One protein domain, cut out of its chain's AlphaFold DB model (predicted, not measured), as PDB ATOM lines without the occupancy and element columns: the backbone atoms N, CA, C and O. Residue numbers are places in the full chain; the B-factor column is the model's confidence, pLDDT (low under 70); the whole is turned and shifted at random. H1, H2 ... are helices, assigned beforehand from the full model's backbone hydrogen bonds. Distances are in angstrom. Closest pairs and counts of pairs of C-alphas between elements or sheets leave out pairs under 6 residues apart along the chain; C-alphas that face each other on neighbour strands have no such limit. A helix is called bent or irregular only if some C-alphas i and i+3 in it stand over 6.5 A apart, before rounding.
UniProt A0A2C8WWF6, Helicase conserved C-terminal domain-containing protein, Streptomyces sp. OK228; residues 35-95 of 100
ATOM      1  N   ARG A  35       8.716  22.894   8.238       88.44
ATOM      2  CA  ARG A  35       8.903  24.168   7.528       88.44
ATOM      3  C   ARG A  35       9.282  25.314   8.468       88.44
ATOM      4  O   ARG A  35      10.102  26.154   8.101       88.44
ATOM      5  N   TYR A  36       8.695  25.359   9.664       91.44
ATOM      6  CA  TYR A  36       9.009  26.389  10.658       91.44
ATOM      7  C   TYR A  36      10.413  26.227  11.244       91.44
ATOM      8  O   TYR A  36      11.134  27.220  11.340       91.44
ATOM      9  N   ALA A  37      10.827  24.998  11.560       93.31
ATOM     10  CA  ALA A  37      12.170  24.720  12.058       93.31
ATOM     11  C   ALA A  37      13.227  25.083  11.003       93.31
ATOM     12  O   ALA A  37      14.104  25.903  11.264       93.31
ATOM     13  N   VAL A  38      13.069  24.591   9.769       94.56
ATOM     14  CA  VAL A  38      14.008  24.870   8.667       94.56
ATOM     15  C   VAL A  38      14.107  26.366   8.368       94.56
ATOM     16  O   VAL A  38      15.201  26.900   8.195       94.56
ATOM     17  N   THR A  39      12.977  27.076   8.330       94.75
ATOM     18  CA  THR A  39      12.989  28.523   8.067       94.75
ATOM     19  C   THR A  39      13.655  29.298   9.206       94.75
ATOM     20  O   THR A  39      14.317  30.302   8.947       94.75
ATOM     21  N   THR A  40      13.507  28.839  10.452       96.19
ATOM     22  CA  THR A  40      14.158  29.454  11.617       96.19
ATOM     23  C   THR A  40      15.667  29.282  11.559       96.19
ATOM     24  O   THR A  40      16.376  30.274  11.701       96.19
ATOM     25  N   GLU A  41      16.150  28.079  11.242       95.38
ATOM     26  CA  GLU A  41      17.580  27.821  11.035       95.38
ATOM     27  C   GLU A  41      18.160  28.716   9.937       95.38
ATOM     28  O   GLU A  41      19.186  29.363  10.133       95.38
ATOM     29  N   ILE A  42      17.470  28.841   8.796       94.56
ATOM     30  CA  ILE A  42      17.896  29.734   7.708       94.56
ATOM     31  C   ILE A  42      17.947  31.192   8.179       94.56
ATOM     32  O   ILE A  42      18.894  31.907   7.854       94.56
ATOM     33  N   ALA A  43      16.942  31.640   8.930       94.94
ATOM     34  CA  ALA A  43      16.841  33.016   9.406       94.94
ATOM     35  C   ALA A  43      17.848  33.363  10.514       94.94
ATOM     36  O   ALA A  43      18.157  34.540  10.690       94.94
ATOM     37  N   ALA A  44      18.336  32.368  11.258       94.50
ATOM     38  CA  ALA A  44      19.292  32.536  12.350       94.50
ATOM     39  C   ALA A  44      20.759  32.605  11.884       94.50
ATOM     40  O   ALA A  44      21.638  32.884  12.698       94.50
ATOM     41  N   ARG A  45      21.033  32.357  10.595       92.38
ATOM     42  CA  ARG A  45      22.389  32.406  10.024       92.38
ATOM     43  C   ARG A  45      22.980  33.811  10.113       92.38
ATOM     44  O   ARG A  45      22.261  34.809  10.079       92.38
ATOM     45  N   ASP A  46      24.308  33.873  10.135       88.88
ATOM     46  CA  ASP A  46      25.028  35.138  10.088       88.88
ATOM     47  C   ASP A  46      24.661  35.958   8.847       88.88
ATOM     48  O   ASP A  46      24.510  35.451   7.732       88.88
ATOM     49  N   GLY A  47      24.551  37.269   9.048       88.62
ATOM     50  CA  GLY A  47      24.160  38.208   8.010       88.62
ATOM     51  C   GLY A  47      22.668  38.528   8.032       88.62
ATOM     52  O   GLY A  47      22.034  38.606   9.081       88.62
ATOM     53  N   ARG A  48      22.123  38.852   6.859       89.44
ATOM     54  CA  ARG A  48      20.745  39.328   6.707       89.44
ATOM     55  C   ARG A  48      20.007  38.470   5.701       89.44
ATOM     56  O   ARG A  48      20.478  38.294   4.581       89.44
ATOM     57  N   VAL A  49      18.817  38.024   6.081       93.75
ATOM     58  CA  VAL A  49      17.974  37.155   5.259       93.75
ATOM     59  C   VAL A  49      16.676  37.872   4.916       93.75
ATOM     60  O   VAL A  49      16.036  38.467   5.784       93.75
ATOM     61  N   LEU A  50      16.277  37.807   3.645       94.38
ATOM     62  CA  LEU A  50      14.973  38.270   3.183       94.38
ATOM     63  C   LEU A  50      14.112  37.056   2.825       94.38
ATOM     64  O   LEU A  50      14.427  36.322   1.894       94.38
ATOM     65  N   LEU A  51      13.034  36.850   3.580       95.50
ATOM     66  CA  LEU A  51      12.098  35.742   3.387       95.50
ATOM     67  C   LEU A  51      10.824  36.245   2.709       95.50
ATOM     68  O   LEU A  51      10.188  37.189   3.185       95.50
ATOM     69  N   PHE A  52      10.434  35.590   1.618       96.38
ATOM     70  CA  PHE A  52       9.219  35.895   0.865       96.38
ATOM     71  C   PHE A  52       8.153  34.836   1.128       96.38
ATOM     72  O   PHE A  52       8.429  33.641   1.077       96.38
ATOM     73  N   LEU A  53       6.939  35.285   1.447       96.44
ATOM     74  CA  LEU A  53       5.785  34.431   1.720       96.44
ATOM     75  C   LEU A  53       4.577  34.940   0.928       96.44
ATOM     76  O   LEU A  53       4.431  36.146   0.721       96.44
ATOM     77  N   ASP A  54       3.673  34.028   0.575       96.19
ATOM     78  CA  ASP A  54       2.545  34.310  -0.325       96.19
ATOM     79  C   ASP A  54       1.489  35.253   0.266       96.19
ATOM     80  O   ASP A  54       0.731  35.894  -0.463       96.19
ATOM     81  N   THR A  55       1.397  35.351   1.598       97.62
ATOM     82  CA  THR A  55       0.321  36.105   2.256       97.62
ATOM     83  C   THR A  55       0.820  37.002   3.380       97.62
ATOM     84  O   THR A  55       1.704  36.645   4.158       97.62
ATOM     85  N   LYS A  56       0.165  38.163   3.534       97.81
ATOM     86  CA  LYS A  56       0.413  39.113   4.637       97.81
ATOM     87  C   LYS A  56       0.281  38.430   6.001       97.81
ATOM     88  O   LYS A  56       1.077  38.667   6.900       97.81
ATOM     89  N   HIS A  57      -0.722  37.559   6.123       98.00
ATOM     90  CA  HIS A  57      -0.969  36.796   7.336       98.00
ATOM     91  C   HIS A  57       0.163  35.801   7.623       98.00
ATOM     92  O   HIS A  57       0.637  35.744   8.756       98.00
ATOM     93  N   GLY A  58       0.652  35.084   6.605       97.31
ATOM     94  CA  GLY A  58       1.814  34.201   6.726       97.31
ATOM     95  C   GLY A  58       3.075  34.950   7.162       97.31
ATOM     96  O   GLY A  58       3.759  34.499   8.079       97.31
ATOM     97  N   VAL A  59       3.330  36.132   6.586       98.06
ATOM     98  CA  VAL A  59       4.444  37.008   6.998       98.06
ATOM     99  C   VAL A  59       4.339  37.360   8.484       98.06
ATOM    100  O   VAL A  59       5.320  37.245   9.220       98.06
ATOM    101  N   ASP A  60       3.154  37.759   8.950       98.19
ATOM    102  CA  ASP A  60       2.942  38.105  10.357       98.19
ATOM    103  C   ASP A  60       3.065  36.893  11.295       98.19
ATOM    104  O   ASP A  60       3.651  37.023  12.372       98.19
ATOM    105  N   GLN A  61       2.553  35.722  10.901       97.69
ATOM    106  CA  GLN A  61       2.700  34.485  11.674       97.69
ATOM    107  C   GLN A  61       4.169  34.072  11.810       97.69
ATOM    108  O   GLN A  61       4.639  33.848  12.925       97.69
ATOM    109  N   LEU A  62       4.907  34.019  10.698       97.06
ATOM    110  CA  LEU A  62       6.318  33.642  10.716       97.06
ATOM    111  C   LEU A  62       7.159  34.656  11.497       97.06
ATOM    112  O   LEU A  62       8.000  34.259  12.293       97.06
ATOM    113  N   THR A  63       6.891  35.956  11.351       97.44
ATOM    114  CA  THR A  63       7.601  36.989  12.123       97.44
ATOM    115  C   THR A  63       7.426  36.789  13.631       97.44
ATOM    116  O   THR A  63       8.388  36.947  14.382       97.44
ATOM    117  N   ARG A  64       6.216  36.437  14.095       97.81
ATOM    118  CA  ARG A  64       5.982  36.123  15.515       97.81
ATOM    119  C   ARG A  64       6.742  34.873  15.952       97.81
ATOM    120  O   ARG A  64       7.377  34.915  16.999       97.81
ATOM    121  N   HIS A  65       6.706  33.810  15.150       97.19
ATOM    122  CA  HIS A  65       7.431  32.570  15.434       97.19
ATOM    123  C   HIS A  65       8.946  32.795  15.551       97.19
ATOM    124  O   HIS A  65       9.554  32.373  16.531       97.19
ATOM    125  N   LEU A  66       9.541  33.521  14.600       96.50
ATOM    126  CA  LEU A  66      10.972  33.839  14.607       96.50
ATOM    127  C   LEU A  66      11.363  34.624  15.862       96.50
ATOM    128  O   LEU A  66      12.306  34.251  16.550       96.50
ATOM    129  N   ARG A  67      10.584  35.653  16.220       96.69
ATOM    130  CA  ARG A  67      10.824  36.439  17.443       96.69
ATOM    131  C   ARG A  67      10.710  35.600  18.710       96.69
ATOM    132  O   ARG A  67      11.541  35.747  19.597       96.69
ATOM    133  N   ALA A  68       9.705  34.727  18.788       97.00
ATOM    134  CA  ALA A  68       9.542  33.803  19.910       97.00
ATOM    135  C   ALA A  68      10.711  32.807  20.019       97.00
ATOM    136  O   ALA A  68      11.039  32.373  21.116       97.00
ATOM    137  N   SER A  69      11.368  32.510  18.897       95.88
ATOM    138  CA  SER A  69      12.550  31.643  18.815       95.88
ATOM    139  C   SER A  69      13.874  32.410  18.967       95.88
ATOM    140  O   SER A  69      14.937  31.870  18.687       95.88
ATOM    141  N   GLY A  70      13.834  33.686  19.373       95.12
ATOM    142  CA  GLY A  70      15.028  34.515  19.588       95.12
ATOM    143  C   GLY A  70      15.633  35.136  18.322       95.12
ATOM    144  O   GLY A  70      16.637  35.849  18.409       95.12
ATOM    145  N   VAL A  71      15.018  34.935  17.154       95.38
ATOM    146  CA  VAL A  71      15.477  35.493  15.877       95.38
ATOM    147  C   VAL A  71      14.882  36.884  15.660       95.38
ATOM    148  O   VAL A  71      13.665  37.096  15.636       95.38
ATOM    149  N   ALA A  72      15.761  37.863  15.466       93.62
ATOM    150  CA  ALA A  72      15.388  39.247  15.222       93.62
ATOM    151  C   ALA A  72      14.741  39.399  13.829       93.62
ATOM    152  O   ALA A  72      15.421  39.402  12.808       93.62
ATOM    153  N   ALA A  73      13.414  39.545  13.786       95.81
ATOM    154  CA  ALA A  73      12.649  39.613  12.538       95.81
ATOM    155  C   ALA A  73      11.683  40.806  12.497       95.81
ATOM    156  O   ALA A  73      11.188  41.272  13.530       95.81
ATOM    157  N   ALA A  74      11.351  41.283  11.297       96.56
ATOM    158  CA  ALA A  74      10.357  42.330  11.079       96.56
ATOM    159  C   ALA A  74       9.503  42.040   9.835       96.56
ATOM    160  O   ALA A  74      10.012  41.649   8.791       96.56
ATOM    161  N   ALA A  75       8.192  42.264   9.953       97.25
ATOM    162  CA  ALA A  75       7.229  42.025   8.882       97.25
ATOM    163  C   ALA A  75       7.154  43.208   7.903       97.25
ATOM    164  O   ALA A  75       6.920  44.347   8.321       97.25
ATOM    165  N   LEU A  76       7.226  42.919   6.601       97.50
ATOM    166  CA  LEU A  76       7.046  43.882   5.513       97.50
ATOM    167  C   LEU A  76       5.978  43.379   4.534       97.50
ATOM    168  O   LEU A  76       6.179  42.390   3.843       97.50
ATOM    169  N   HIS A  77       4.836  44.065   4.454       97.75
ATOM    170  CA  HIS A  77       3.768  43.752   3.498       97.75
ATOM    171  C   HIS A  77       2.826  44.952   3.313       97.75
ATOM    172  O   HIS A  77       2.843  45.885   4.117       97.75
ATOM    173  N   SER A  78       1.945  44.926   2.307       95.50
ATOM    174  CA  SER A  78       1.077  46.077   1.970       95.50
ATOM    175  C   SER A  78       0.044  46.453   3.039       95.50
ATOM    176  O   SER A  78      -0.453  47.567   3.038       95.50
ATOM    177  N   GLY A  79      -0.262  45.557   3.981       95.81
ATOM    178  CA  GLY A  79      -1.057  45.885   5.179       95.81
ATOM    179  C   GLY A  79      -0.307  46.648   6.287       95.81
ATOM    180  O   GLY A  79      -0.905  46.948   7.314       95.81
ATOM    181  N   LYS A  80       1.000  46.920   6.146       96.62
ATOM    182  CA  LYS A  80       1.744  47.792   7.072       96.62
ATOM    183  C   LYS A  80       1.682  49.232   6.568       96.62
ATOM    184  O   LYS A  80       1.772  49.461   5.365       96.62
ATOM    185  N   SER A  81       1.608  50.198   7.485       97.56
ATOM    186  CA  SER A  81       1.687  51.614   7.121       97.56
ATOM    187  C   SER A  81       3.006  51.927   6.409       97.56
ATOM    188  O   SER A  81       4.042  51.317   6.695       97.56
ATOM    189  N   GLN A  82       2.987  52.895   5.493       97.12
ATOM    190  CA  GLN A  82       4.183  53.288   4.748       97.12
ATOM    191  C   GLN A  82       5.364  53.679   5.660       97.12
ATOM    192  O   GLN A  82       6.457  53.163   5.427       97.12
ATOM    193  N   PRO A  83       5.182  54.458   6.751       97.19
ATOM    194  CA  PRO A  83       6.273  54.743   7.688       97.19
ATOM    195  C   PRO A  83       6.894  53.478   8.293       97.19
ATOM    196  O   PRO A  83       8.114  53.366   8.410       97.19
ATOM    197  N   ARG A  84       6.067  52.477   8.623       95.25
ATOM    198  CA  ARG A  84       6.538  51.195   9.161       95.25
ATOM    199  C   ARG A  84       7.309  50.387   8.114       95.25
ATOM    200  O   ARG A  84       8.315  49.767   8.459       95.25
ATOM    201  N   ARG A  85       6.879  50.419   6.848       96.81
ATOM    202  CA  ARG A  85       7.601  49.794   5.726       96.81
ATOM    203  C   ARG A  85       8.977  50.432   5.535       96.81
ATOM    204  O   ARG A  85       9.971  49.711   5.516       96.81
ATOM    205  N   THR A  86       9.044  51.762   5.487       95.81
ATOM    206  CA  THR A  86      10.305  52.510   5.351       95.81
ATOM    207  C   THR A  86      11.251  52.242   6.520       95.81
ATOM    208  O   THR A  86      12.419  51.932   6.291       95.81
ATOM    209  N   ARG A  87      10.754  52.265   7.768       93.88
ATOM    210  CA  ARG A  87      11.559  51.918   8.954       93.88
ATOM    211  C   ARG A  87      12.110  50.495   8.869       93.88
ATOM    212  O   ARG A  87      13.284  50.294   9.145       93.88
ATOM    213  N   THR A  88      11.284  49.528   8.471       94.81
ATOM    214  CA  THR A  88      11.700  48.119   8.358       94.81
ATOM    215  C   THR A  88      12.815  47.951   7.326       94.81
ATOM    216  O   THR A  88      13.811  47.293   7.608       94.81
ATOM    217  N   LEU A  89      12.700  48.597   6.160       94.56
ATOM    218  CA  LEU A  89      13.745  48.575   5.130       94.56
ATOM    219  C   LEU A  89      15.033  49.272   5.589       94.56
ATOM    220  O   LEU A  89      16.122  48.768   5.330       94.56
ATOM    221  N   ALA A  90      14.921  50.397   6.299       93.50
ATOM    222  CA  ALA A  90      16.077  51.094   6.858       93.50
ATOM    223  C   ALA A  90      16.799  50.241   7.913       93.50
ATOM    224  O   ALA A  90      18.025  50.141   7.886       93.50
ATOM    225  N   GLN A  91      16.050  49.582   8.803       90.62
ATOM    226  CA  GLN A  91      16.607  48.637   9.772       90.62
ATOM    227  C   GLN A  91      17.236  47.429   9.071       90.62
ATOM    228  O   GLN A  91      18.327  47.021   9.439       90.62
ATOM    229  N   PHE A  92      16.616  46.885   8.023       91.19
ATOM    230  CA  PHE A  92      17.235  45.808   7.251       91.19
ATOM    231  C   PHE A  92      18.561  46.264   6.626       91.19
ATOM    232  O   PHE A  92      19.574  45.595   6.793       91.19
ATOM    233  N   LYS A  93      18.607  47.433   5.979       89.75
ATOM    234  CA  LYS A  93      19.835  47.955   5.357       89.75
ATOM    235  C   LYS A  93      20.954  48.215   6.374       89.75
ATOM    236  O   LYS A  93      22.107  47.896   6.099       89.75
ATOM    237  N   ASN A  94      20.611  48.770   7.536       87.44
ATOM    238  CA  ASN A  94      21.579  49.237   8.535       87.44
ATOM    239  C   ASN A  94      21.842  48.224   9.667       87.44
ATOM    240  O   ASN A  94      22.625  48.514  10.569       87.44
ATOM    241  N   GLY A  95      21.193  47.057   9.631       75.69
ATOM    242  CA  GLY A  95      21.158  46.092  10.730       75.69
ATOM    243  C   GLY A  95      19.984  46.348  11.678       75.69
ATOM    244  O   GLY A  95      19.692  47.489  12.056       75.69
TER     245      GLY A  95
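AT A GLANCE: This is residues 35 to 95 of the 100 residues of the protein "Helicase conserved C-terminal domain-containing protein" of Streptomyces sp. OK228 (UniProt A0A2C8WWF6). Helix H2 meets helix H1 at a wide angle on one side of the domain, while the third helix, H3, lies by itself on the other side with no helix touching it. Two long links without named elements fill much of the space between: residues 44 to 55 loop back from H1 to the start of H2, and residues 69 to 81 run from the end of H2, between H2 and H3, round to the start of H3. The printed part has 61 residues with three named helices, in the order H1, H2, H3, and no named strand; the class is all helix. It is compact, with a radius of gyration of the C-alphas of 11.3 A, and its C-alphas span 30 by 26 by 18 A along the three main axes.

HOW THE PARTS SIT: Look first at H2, residues 56 to 68, and then at H1, residues 35 to 43, which it touches with residues 62 to 66 alone. Their closest C-alphas are those of Thr 40 and Leu 66, 6.2 A apart, and 4 pairs of C-alphas lie within 8 A. The centres of the two helices are 11.8 A apart. They run the same way at a steep tilt of 69 degrees, only just short of about perpendicular. Now turn to H3, residues 82 to 94: it is apart from H2 and apart from H1. Check the backbone O and N atoms of H1, H2 and H3, and you will find each O i to N i+4 pair within hydrogen-bond range.

IN THESE COORDINATES: Find C-alpha 56 of H2 at (0.413, 39.113, 4.637); from there the helix runs 18.6 A to C-alpha 68 at (9.542, 33.803, 19.910). Go back to C-alpha 35 at (8.903, 24.168, 7.528), where H1 begins; its 9 residues cover 12.0 A from first to last C-alpha. H3, with 13 residues like H2, measures 18.3 A and ends with C-alpha 94 at (21.579, 49.237, 8.535). None of the three helices is bent or irregular.

THE WHOLE: The two C-alphas farthest apart are those of Ala 37 in H1 and Pro 83 in H3, at 30.9 A. From the first printed C-alpha, Arg 35, to the last, Gly 95, the distance is 25.3 A. The printed part has no cut. Both links are long: 12 residues stand between H1 and H2, and 13 between H2 and H3. Read the B-factor column for the model's confidence: the mean pLDDT of the printed part is 94.7, and no printed residue is under 70.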